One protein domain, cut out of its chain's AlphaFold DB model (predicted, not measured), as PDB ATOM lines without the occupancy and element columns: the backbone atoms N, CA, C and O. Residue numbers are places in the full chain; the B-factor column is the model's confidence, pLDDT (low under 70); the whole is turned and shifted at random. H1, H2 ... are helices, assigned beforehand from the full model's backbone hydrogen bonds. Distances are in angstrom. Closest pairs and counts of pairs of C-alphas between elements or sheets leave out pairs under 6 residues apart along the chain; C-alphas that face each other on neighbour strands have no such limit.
ATOM      1  N   ASP A  80     -15.402  49.872  13.228       64.56
ATOM      2  CA  ASP A  80     -16.080  49.303  14.402       64.56
ATOM      3  C   ASP A  80     -15.082  48.902  15.506       64.56
ATOM      4  O   ASP A  80     -15.284  49.137  16.697       64.56
ATOM      5  N   MET A  81     -13.910  48.398  15.108       60.75
ATOM      6  CA  MET A  81     -12.873  47.970  16.049       60.75
ATOM      7  C   MET A  81     -12.178  49.150  16.740       60.75
ATOM      8  O   MET A  81     -11.853  49.067  17.923       60.75
ATOM      9  N   VAL A  82     -11.973  50.274  16.045       61.88
ATOM     10  CA  VAL A  82     -11.357  51.470  16.647       61.88
ATOM     11  C   VAL A  82     -12.327  52.147  17.613       61.88
ATOM     12  O   VAL A  82     -11.919  52.520  18.716       61.88
ATOM     13  N   GLN A  83     -13.612  52.236  17.255       63.28
ATOM     14  CA  GLN A  83     -14.640  52.721  18.176       63.28
ATOM     15  C   GLN A  83     -14.791  51.811  19.397       63.28
ATOM     16  O   GLN A  83     -14.851  52.310  20.521       63.28
ATOM     17  N   PHE A  84     -14.782  50.487  19.206       67.81
ATOM     18  CA  PHE A  84     -14.755  49.523  20.303       67.81
ATOM     19  C   PHE A  84     -13.559  49.767  21.229       67.81
ATOM     20  O   PHE A  84     -13.720  49.841  22.447       67.81
ATOM     21  N   CYS A  85     -12.362  49.957  20.671       62.56
ATOM     22  CA  CYS A  85     -11.159  50.167  21.468       62.56
ATOM     23  C   CYS A  85     -11.190  51.477  22.261       62.56
ATOM     24  O   CYS A  85     -10.735  51.517  23.404       62.56
ATOM     25  N   TRP A  86     -11.760  52.533  21.681       61.84
ATOM     26  CA  TRP A  86     -11.920  53.812  22.360       61.84
ATOM     27  C   TRP A  86     -12.972  53.747  23.474       61.84
ATOM     28  O   TRP A  86     -12.698  54.176  24.592       61.84
ATOM     29  N   ARG A  87     -14.137  53.128  23.217       67.00
ATOM     30  CA  ARG A  87     -15.202  52.940  24.225       67.00
ATOM     31  C   ARG A  87     -14.737  52.137  25.439       67.00
ATOM     32  O   ARG A  87     -15.227  52.375  26.535       67.00
ATOM     33  N   ASN A  88     -13.798  51.212  25.246       65.69
ATOM     34  CA  ASN A  88     -13.238  50.383  26.316       65.69
ATOM     35  C   ASN A  88     -11.944  50.957  26.928       65.69
ATOM     36  O   ASN A  88     -11.311  50.294  27.744       65.69
ATOM     37  N   GLY A  89     -11.528  52.172  26.546       59.81
ATOM     38  CA  GLY A  89     -10.372  52.846  27.143       59.81
ATOM     39  C   GLY A  89      -9.005  52.270  26.756       59.81
ATOM     40  O   GLY A  89      -8.001  52.643  27.355       59.81
ATOM     41  N   TYR A  90      -8.932  51.400  25.743       58.88
ATOM     42  CA  TYR A  90      -7.660  50.858  25.247       58.88
ATOM     43  C   TYR A  90      -6.846  51.877  24.434       58.88
ATOM     44  O   TYR A  90      -5.661  51.670  24.182       58.88
ATOM     45  N   ILE A  91      -7.486  52.966  24.001       62.78
ATOM     46  CA  ILE A  91      -6.861  54.128  23.368       62.78
ATOM     47  C   ILE A  91      -7.153  55.324  24.274       62.78
ATOM     48  O   ILE A  91      -8.320  55.615  24.544       62.78
ATOM     49  N   THR A  92      -6.114  55.998  24.769       59.56
ATOM     50  CA  THR A  92      -6.274  57.053  25.780       59.56
ATOM     51  C   THR A  92      -6.273  58.443  25.154       59.56
ATOM     52  O   THR A  92      -5.712  58.665  24.083       59.56
ATOM     53  N   HIS A 106     -14.477  64.408  14.846       57.97
ATOM     54  CA  HIS A 106     -13.528  63.961  13.820       57.97
ATOM     55  C   HIS A 106     -12.230  63.438  14.443       57.97
ATOM     56  O   HIS A 106     -11.435  64.193  14.996       57.97
ATOM     57  N   ILE A 107     -11.990  62.127  14.340       56.81
ATOM     58  CA  ILE A 107     -10.671  61.552  14.627       56.81
ATOM     59  C   ILE A 107      -9.752  61.948  13.461       56.81
ATOM     60  O   ILE A 107     -10.083  61.634  12.312       56.81
ATOM     61  N   PRO A 108      -8.611  62.621  13.699       62.34
ATOM     62  CA  PRO A 108      -7.669  62.933  12.633       62.34
ATOM     63  C   PRO A 108      -7.213  61.644  11.937       62.34
ATOM     64  O   PRO A 108      -6.768  60.706  12.600       62.34
ATOM     65  N   LEU A 109      -7.278  61.587  10.602       61.28
ATOM     66  CA  LEU A 109      -6.934  60.388   9.811       61.28
ATOM     67  C   LEU A 109      -5.546  59.809  10.152       61.28
ATOM     68  O   LEU A 109      -5.343  58.598  10.127       61.28
ATOM     69  N   LYS A 110      -4.592  60.665  10.539       64.12
ATOM     70  CA  LYS A 110      -3.249  60.246  10.971       64.12
ATOM     71  C   LYS A 110      -3.263  59.434  12.270       64.12
ATOM     72  O   LYS A 110      -2.472  58.507  12.413       64.12
ATOM     73  N   PHE A 111      -4.159  59.760  13.199       63.06
ATOM     74  CA  PHE A 111      -4.312  59.036  14.460       63.06
ATOM     75  C   PHE A 111      -4.916  57.648  14.237       63.06
ATOM     76  O   PHE A 111      -4.438  56.659  14.794       63.06
ATOM     77  N   TYR A 112      -5.921  57.574  13.362       68.62
ATOM     78  CA  TYR A 112      -6.551  56.318  12.965       68.62
ATOM     79  C   TYR A 112      -5.525  55.328  12.390       68.62
ATOM     80  O   TYR A 112      -5.480  54.172  12.803       68.62
ATOM     81  N   GLU A 113      -4.636  55.795  11.511       71.56
ATOM     82  CA  GLU A 113      -3.577  54.967  10.922       71.56
ATOM     83  C   GLU A 113      -2.565  54.448  11.959       71.56
ATOM     84  O   GLU A 113      -2.168  53.281  11.913       71.56
ATOM     85  N   VAL A 114      -2.174  55.278  12.930       74.12
ATOM     86  CA  VAL A 114      -1.260  54.892  14.021       74.12
ATOM     87  C   VAL A 114      -1.889  53.831  14.927       74.12
ATOM     88  O   VAL A 114      -1.283  52.783  15.174       74.12
ATOM     89  N   ALA A 115      -3.117  54.069  15.394       73.50
ATOM     90  CA  ALA A 115      -3.831  53.135  16.261       73.50
ATOM     91  C   ALA A 115      -4.074  51.796  15.550       73.50
ATOM     92  O   ALA A 115      -3.791  50.735  16.109       73.50
ATOM     93  N   LYS A 116      -4.513  51.841  14.287       80.56
ATOM     94  CA  LYS A 116      -4.729  50.658  13.450       80.56
ATOM     95  C   LYS A 116      -3.456  49.827  13.297       80.56
ATOM     96  O   LYS A 116      -3.517  48.611  13.441       80.56
ATOM     97  N   ARG A 117      -2.297  50.456  13.069       79.62
ATOM     98  CA  ARG A 117      -1.009  49.746  12.961       79.62
ATOM     99  C   ARG A 117      -0.567  49.108  14.267       79.62
ATOM    100  O   ARG A 117      -0.125  47.966  14.238       79.62
ATOM    101  N   ARG A 118      -0.701  49.800  15.404       85.06
ATOM    102  CA  ARG A 118      -0.360  49.229  16.721       85.06
ATOM    103  C   ARG A 118      -1.228  48.021  17.049       85.06
ATOM    104  O   ARG A 118      -0.702  46.992  17.461       85.06
ATOM    105  N   TRP A 119      -2.533  48.117  16.808       84.00
ATOM    106  CA  TRP A 119      -3.449  46.989  16.970       84.00
ATOM    107  C   TRP A 119      -3.109  45.838  16.044       84.00
ATOM    108  O   TRP A 119      -3.055  44.688  16.471       84.00
ATOM    109  N   TYR A 120      -2.823  46.155  14.786       84.50
ATOM    110  CA  TYR A 120      -2.438  45.145  13.826       84.50
ATOM    111  C   TYR A 120      -1.113  44.475  14.221       84.50
ATOM    112  O   TYR A 120      -1.011  43.259  14.163       84.50
ATOM    113  N   ALA A 121      -0.142  45.215  14.759       88.44
ATOM    114  CA  ALA A 121       1.082  44.647  15.316       88.44
ATOM    115  C   ALA A 121       0.828  43.709  16.504       88.44
ATOM    116  O   ALA A 121       1.437  42.647  16.563       88.44
ATOM    117  N   VAL A 122      -0.090  44.053  17.414       87.88
ATOM    118  CA  VAL A 122      -0.510  43.149  18.502       87.88
ATOM    119  C   VAL A 122      -1.164  41.890  17.935       87.88
ATOM    120  O   VAL A 122      -0.859  40.788  18.383       87.88
ATOM    121  N   PHE A 123      -2.015  42.036  16.920       85.44
ATOM    122  CA  PHE A 123      -2.623  40.895  16.246       85.44
ATOM    123  C   PHE A 123      -1.552  39.983  15.643       85.44
ATOM    124  O   PHE A 123      -1.538  38.801  15.967       85.44
ATOM    125  N   ILE A 124      -0.604  40.532  14.871       87.12
ATOM    126  CA  ILE A 124       0.542  39.781  14.336       87.12
ATOM    127  C   ILE A 124       1.333  39.123  15.469       87.12
ATOM    128  O   ILE A 124       1.723  37.976  15.331       87.12
ATOM    129  N   GLN A 125       1.562  39.799  16.596       88.50
ATOM    130  CA  GLN A 125       2.320  39.229  17.711       88.50
ATOM    131  C   GLN A 125       1.657  37.968  18.291       88.50
ATOM    132  O   GLN A 125       2.358  37.061  18.732       88.50
ATOM    133  N   ILE A 126       0.322  37.912  18.291       87.44
ATOM    134  CA  ILE A 126      -0.459  36.805  18.862       87.44
ATOM    135  C   ILE A 126      -0.717  35.698  17.828       87.44
ATOM    136  O   ILE A 126      -0.653  34.516  18.162       87.44
ATOM    137  N   SER A 127      -1.051  36.068  16.591       82.81
ATOM    138  CA  SER A 127      -1.492  35.135  15.543       82.81
ATOM    139  C   SER A 127      -0.400  34.782  14.536       82.81
ATOM    140  O   SER A 127      -0.470  33.742  13.879       82.81
ATOM    141  N   GLY A 128       0.600  35.648  14.410       84.75
ATOM    142  CA  GLY A 128       1.685  35.518  13.461       84.75
ATOM    143  C   GLY A 128       2.723  34.498  13.895       84.75
ATOM    144  O   GLY A 128       2.655  33.839  14.936       84.75
ATOM    145  N   ARG A 129       3.728  34.352  13.043       82.62
ATOM    146  CA  ARG A 129       4.796  33.390  13.222       82.62
ATOM    147  C   ARG A 129       6.074  34.072  13.664       82.62
ATOM    148  O   ARG A 129       6.511  35.037  13.046       82.62
ATOM    149  N   VAL A 130       6.716  33.524  14.688       84.19
ATOM    150  CA  VAL A 130       8.054  33.959  15.094       84.19
ATOM    151  C   VAL A 130       9.020  33.789  13.913       84.19
ATOM    152  O   VAL A 130       9.137  32.707  13.316       84.19
ATOM    153  N   ALA A 131       9.666  34.889  13.544       81.56
ATOM    154  CA  ALA A 131      10.724  34.949  12.560       81.56
ATOM    155  C   ALA A 131      11.986  34.299  13.128       81.56
ATOM    156  O   ALA A 131      12.274  34.356  14.320       81.56
ATOM    157  N   GLN A 132      12.725  33.637  12.249       68.69
ATOM    158  CA  GLN A 132      13.878  32.830  12.629       68.69
ATOM    159  C   GLN A 132      15.046  33.673  13.150       68.69
ATOM    160  O   GLN A 132      15.701  33.291  14.121       68.69
ATOM    161  N   GLU A 133      15.258  34.813  12.503       75.88
ATOM    162  CA  GLU A 133      16.214  35.837  12.885       75.88
ATOM    163  C   GLU A 133      15.456  37.150  13.085       75.88
ATOM    164  O   GLU A 133      14.437  37.391  12.414       75.88
ATOM    165  N   PRO A 134      15.922  38.010  14.003       84.94
ATOM    166  CA  PRO A 134      15.385  39.352  14.088       84.94
ATOM    167  C   PRO A 134      15.587  40.057  12.745       84.94
ATOM    168  O   PRO A 134      16.619  39.901  12.091       84.94
ATOM    169  N   CYS A 135      14.617  40.871  12.328       88.06
ATOM    170  CA  CYS A 135      14.827  41.724  11.165       88.06
ATOM    171  C   CYS A 135      16.015  42.669  11.419       88.06
ATOM    172  O   CYS A 135      16.359  42.957  12.567       88.06
ATOM    173  N   THR A 136      16.612  43.215  10.362       86.25
ATOM    174  CA  THR A 136      17.800  44.087  10.464       86.25
ATOM    175  C   THR A 136      17.626  45.264  11.434       86.25
ATOM    176  O   THR A 136      18.587  45.693  12.073       86.25
ATOM    177  N   THR A 137      16.401  45.775  11.583       88.06
ATOM    178  CA  THR A 137      16.063  46.853  12.525       88.06
ATOM    179  C   THR A 137      16.019  46.357  13.973       88.06
ATOM    180  O   THR A 137      16.658  46.951  14.846       88.06
ATOM    181  N   CYS A 138      15.324  45.249  14.244       87.06
ATOM    182  CA  CYS A 138      15.262  44.654  15.581       87.06
ATOM    183  C   CYS A 138      16.623  44.103  16.031       87.06
ATOM    184  O   CYS A 138      16.982  44.270  17.191       87.06
ATOM    185  N   ALA A 139      17.421  43.550  15.114       82.88
ATOM    186  CA  ALA A 139      18.777  43.068  15.381       82.88
ATOM    187  C   ALA A 139      19.717  44.181  15.882       82.88
ATOM    188  O   ALA A 139      20.658  43.919  16.622       82.88
ATOM    189  N   ARG A 140      19.451  45.440  15.502       83.69
ATOM    190  CA  ARG A 140      20.183  46.636  15.958       83.69
ATOM    191  C   ARG A 140      19.620  47.239  17.251       83.69
ATOM    192  O   ARG A 140      20.000  48.352  17.602       83.69
ATOM    193  N   GLY A 141      18.667  46.569  17.903       80.75
ATOM    194  CA  GLY A 141      17.994  47.061  19.108       80.75
ATOM    195  C   GLY A 141      17.000  48.203  18.862       80.75
ATOM    196  O   GLY A 141      16.615  48.883  19.804       80.75
ATOM    197  N   ARG A 142      16.582  48.449  17.609       80.69
ATOM    198  CA  ARG A 142      15.740  49.611  17.245       80.69
ATOM    199  C   ARG A 142      14.245  49.318  17.072       80.69
ATOM    200  O   ARG A 142      13.499  50.241  16.774       80.69
ATOM    201  N   GLY A 143      13.809  48.067  17.210       68.81
ATOM    202  CA  GLY A 143      12.390  47.674  17.087       68.81
ATOM    203  C   GLY A 143      11.798  47.143  18.393       68.81
ATOM    204  O   GLY A 143      11.031  46.188  18.381       68.81
ATOM    205  N   GLY A 144      12.283  47.630  19.531       61.31
ATOM    206  CA  GLY A 144      12.170  46.935  20.807       61.31
ATOM    207  C   GLY A 144      10.892  47.233  21.581       61.31
ATOM    208  O   GLY A 144      10.869  48.152  22.395       61.31
ATOM    209  N   ARG A 145       9.895  46.353  21.448       66.69
ATOM    210  CA  ARG A 145       8.921  46.104  22.531       66.69
ATOM    211  C   ARG A 145       8.755  44.641  22.900       66.69
ATOM    212  O   ARG A 145       8.475  44.346  24.059       66.69
ATOM    213  N   TRP A 146       8.946  43.733  21.950       80.50
ATOM    214  CA  TRP A 146       8.844  42.297  22.186       80.50
ATOM    215  C   TRP A 146      10.182  41.604  21.953       80.50
ATOM    216  O   TRP A 146      11.027  42.094  21.205       80.50
ATOM    217  N   ALA A 147      10.366  40.461  22.617       73.00
ATOM    218  CA  ALA A 147      11.613  39.700  22.580       73.00
ATOM    219  C   ALA A 147      11.914  39.099  21.196       73.00
ATOM    220  O   ALA A 147      13.074  38.879  20.859       73.00
ATOM    221  N   GLU A 148      10.882  38.843  20.389       83.38
ATOM    222  CA  GLU A 148      11.002  38.141  19.113       83.38
ATOM    223  C   GLU A 148      10.299  38.906  17.983       83.38
ATOM    224  O   GLU A 148       9.221  39.479  18.161       83.38
ATOM    225  N   CYS A 149      10.892  38.891  16.786       88.94
ATOM    226  CA  CYS A 149      10.219  39.378  15.586       88.94
ATOM    227  C   CYS A 149       9.123  38.391  15.194       88.94
ATOM    228  O   CYS A 149       9.436  37.274  14.811       88.94
ATOM    229  N   VAL A 150       7.857  38.799  15.212       90.25
ATOM    230  CA  VAL A 150       6.740  37.977  14.723       90.25
ATOM    231  C   VAL A 150       6.228  38.556  13.408       90.25
ATOM    232  O   VAL A 150       6.067  39.767  13.304       90.25
ATOM    233  N   ILE A 151       6.026  37.724  12.389       89.12
ATOM    234  CA  ILE A 151       5.568  38.121  11.050       89.12
ATOM    235  C   ILE A 151       4.251  37.441  10.696       89.12
ATOM    236  O   ILE A 151       4.006  36.302  11.084       89.12
ATOM    237  N   ASP A 152       3.422  38.126   9.920       85.56
ATOM    238  CA  ASP A 152       2.208  37.558   9.341       85.56
ATOM    239  C   ASP A 152       2.457  37.265   7.856       85.56
ATOM    240  O   ASP A 152       2.697  38.171   7.060       85.56
ATOM    241  N   GLU A 153       2.452  35.981   7.488       71.81
ATOM    242  CA  GLU A 153       2.654  35.539   6.101       71.81
ATOM    243  C   GLU A 153       1.408  35.775   5.230       71.81
ATOM    244  O   GLU A 153       1.506  35.760   4.003       71.81
ATOM    245  N   THR A 154       0.240  35.999   5.842       66.31
ATOM    246  CA  THR A 154      -1.038  36.121   5.125       66.31
ATOM    247  C   THR A 154      -1.290  37.530   4.605       66.31
ATOM    248  O   THR A 154      -1.954  37.709   3.582       66.31
ATOM    249  N   VAL A 155      -0.724  38.547   5.256       57.44
ATOM    250  CA  VAL A 155      -1.025  39.943   4.942       57.44
ATOM    251  C   VAL A 155       0.147  40.587   4.226       57.44
ATOM    252  O   VAL A 155       1.014  41.239   4.804       57.44
ATOM    253  N   GLY A 156       0.127  40.462   2.900       49.62
ATOM    254  CA  GLY A 156       1.146  41.025   2.011       49.62
ATOM    255  C   GLY A 156       1.299  42.554   2.058       49.62
ATOM    256  O   GLY A 156       2.167  43.087   1.370       49.62
ATOM    257  N   HIS A 157       0.475  43.275   2.829       52.44
ATOM    258  CA  HIS A 157       0.495  44.741   2.925       52.44
ATOM    259  C   HIS A 157       1.489  45.283   3.957       52.44
ATOM    260  O   HIS A 157       1.987  46.393   3.789       52.44
ATOM    261  N   TYR A 158       1.835  44.507   4.987       57.66
ATOM    262  CA  TYR A 158       2.801  44.930   5.996       57.66
ATOM    263  C   TYR A 158       3.974  43.958   5.988       57.66
ATOM    264  O   TYR A 158       3.992  42.970   6.708       57.66
ATOM    265  N   ARG A 159       4.992  44.255   5.172       73.62
ATOM    266  CA  ARG A 159       6.269  43.512   5.130       73.62
ATOM    267  C   ARG A 159       7.134  43.742   6.381       73.62
ATOM    268  O   ARG A 159       8.356  43.806   6.298       73.62
ATOM    269  N   ALA A 160       6.507  43.914   7.538       87.50
ATOM    270  CA  ALA A 160       7.163  44.247   8.784       87.50
ATOM    271  C   ALA A 160       6.798  43.248   9.873       87.50
ATOM    272  O   ALA A 160       5.662  42.788   9.949       87.50
ATOM    273  N   CYS A 161       7.756  42.938  10.744       90.62
ATOM    274  CA  CYS A 161       7.430  42.240  11.978       90.62
ATOM    275  C   CYS A 161       6.561  43.115  12.887       90.62
ATOM    276  O   CYS A 161       6.631  44.344  12.810       90.62
ATOM    277  N   ALA A 162       5.816  42.478  13.790       90.62
ATOM    278  CA  ALA A 162       5.005  43.116  14.820       90.62
ATOM    279  C   ALA A 162       5.773  44.244  15.520       90.62
ATOM    280  O   ALA A 162       5.306  45.375  15.556       90.62
ATOM    281  N   CYS A 163       6.996  43.962  15.970       89.81
ATOM    282  CA  CYS A 163       7.919  44.927  16.566       89.81
ATOM    283  C   CYS A 163       8.087  46.214  15.727       89.81
ATOM    284  O   CYS A 163       7.732  47.309  16.159       89.81
ATOM    285  N   CYS A 164       8.563  46.087  14.485       90.31
ATOM    286  CA  CYS A 164       8.790  47.240  13.603       90.31
ATOM    287  C   CYS A 164       7.492  47.933  13.172       90.31
ATOM    288  O   CYS A 164       7.489  49.140  12.920       90.31
ATOM    289  N   LEU A 165       6.401  47.175  13.060       89.50
ATOM    290  CA  LEU A 165       5.084  47.707  12.745       89.50
ATOM    291  C   LEU A 165       4.541  48.560  13.901       89.50
ATOM    292  O   LEU A 165       3.973  49.624  13.653       89.50
ATOM    293  N   TYR A 166       4.762  48.132  15.145       89.31
ATOM    294  CA  TYR A 166       4.341  48.850  16.347       89.31
ATOM    295  C   TYR A 166       5.125  50.156  16.549       89.31
ATOM    296  O   TYR A 166       4.541  51.191  16.881       89.31
ATOM    297  N   ASP A 167       6.432  50.136  16.278       84.44
ATOM    298  CA  ASP A 167       7.337  51.284  16.444       84.44
ATOM    299  C   ASP A 167       7.385  52.226  15.223       84.44
ATOM    300  O   ASP A 167       8.247  53.095  15.136       84.44
ATOM    301  N   HIS A 168       6.429  52.109  14.295       75.25
ATOM    302  CA  HIS A 168       6.255  53.003  13.135       75.25
ATOM    303  C   HIS A 168       7.389  52.983  12.103       75.25
ATOM    304  O   HIS A 168       7.458  53.868  11.250       75.25
ATOM    305  N   ASN A 169       8.209  51.931  12.089       74.81
ATOM    306  CA  ASN A 169       9.278  51.744  11.108       74.81
ATOM    307  C   ASN A 169       9.040  50.530  10.184       74.81
ATOM    308  O   ASN A 169       9.974  49.759   9.946       74.81
ATOM    309  N   PRO A 170       7.833  50.323   9.608       76.12
ATOM    310  CA  PRO A 170       7.565  49.121   8.823       76.12
ATOM    311  C   PRO A 170       8.438  49.039   7.563       76.12
ATOM    312  O   PRO A 170       8.876  47.958   7.187       76.12
ATOM    313  N   ASN A 171       8.776  50.183   6.961       80.06
ATOM    314  CA  ASN A 171       9.574  50.253   5.732       80.06
ATOM    315  C   ASN A 171      11.060  49.918   5.945       80.06
ATOM    316  O   ASN A 171      11.778  49.692   4.977       80.06
ATOM    317  N   GLN A 172      11.532  49.909   7.194       80.81
ATOM    318  CA  GLN A 172      12.910  49.543   7.542       80.81
ATOM    319  C   GLN A 172      13.021  48.074   7.967       80.81
ATOM    320  O   GLN A 172      14.121  47.557   8.179       80.81
ATOM    321  N   CYS A 173      11.889  47.379   8.093       84.50
ATOM    322  CA  CYS A 173      11.888  45.965   8.392       84.50
ATOM    323  C   CYS A 173      12.311  45.190   7.144       84.50
ATOM    324  O   CYS A 173      11.601  45.137   6.145       84.50
TER     325      CYS A 173
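This is residues 80 to 92 and 106 to 173 of the 265 residues of an uncharacterized protein of Coniochaeta sp. 2T2.1 (UniProt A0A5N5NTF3). One long helix, H2, runs slantwise through the domain, with the short helix H1 to one side of its first half and, on its other side, a loop-rich lobe that holds the two small helices H3 and H4. H4 packs on the later part of H2, H3 lies farther out, and long loops fold round these two; residues 106 to 111, at the beginning of the long helix and just before it, stick out. The printed part has 81 residues with four named helices, H1, H2, H3 and H4 along the chain, and no named strand. The class is all helix, though under half of the residues, 36 of 81, are in named elements. The whole is compact, with a radius of gyration of the C-alphas of 13.1 A, yet elongated, with spans of 40 by 22 by 21 A.

H1 is residues 80 to 87, 10.5 A from first to last C-alpha, and begins with C-alpha 80 at (-16.080, 49.303, 14.402). H2, residues 109 to 127, measures 26.5 A, from C-alpha 109 at (-6.934, 60.388, 9.811) to C-alpha 127 at (-1.492, 35.135, 15.543). H3 is residues 136 to 139, 5.1 A long. H4 is residues 162 to 166, 6.0 A long, and ends with C-alpha 166 at (4.341, 48.850, 16.347).

H1 and H2 only just touch, with 3 pairs of C-alphas within 8 A; the closest C-alphas are those of Val 82 and Lys 116, 7.4 A apart. Their lines are about perpendicular, at 81 degrees. H2 touches H1 with residues 112 to 116 alone. H2 touches H4 with residues 117 to 125 alone, and the closest C-alphas, those of Ala 121 and Ala 162, are 4.2 A apart. H3 and H4 only just touch, with 3 pairs of C-alphas within 8 A, the closest being Cys 138 and Cys 164 at 7.2 A. H1 is apart from H3 and H4, and H2 is apart from H3. Residues 129 to 130 make a short antiparallel pairing with residues 150 to 151. In H1, H2 and H4 every O i to N i+4 pair is within hydrogen-bond range; H3 is too short for such a pair, and its one O i to N i+3 pair is not within range.

The two C-alphas farthest apart are those of His 106 and Gln 132, at 41.5 A. Residues 93 to 105 are not printed, and C-alphas 92 and 106 are 15.6 A apart across the cut. The link from H2 to H3 is short, with 8 residues, and that from H3 to H4 is long, with 22. The mean pLDDT of the printed part is 75.7; 29 residues are under 70, among them residues 80 to 92, 106 to 112 and 154 to 158.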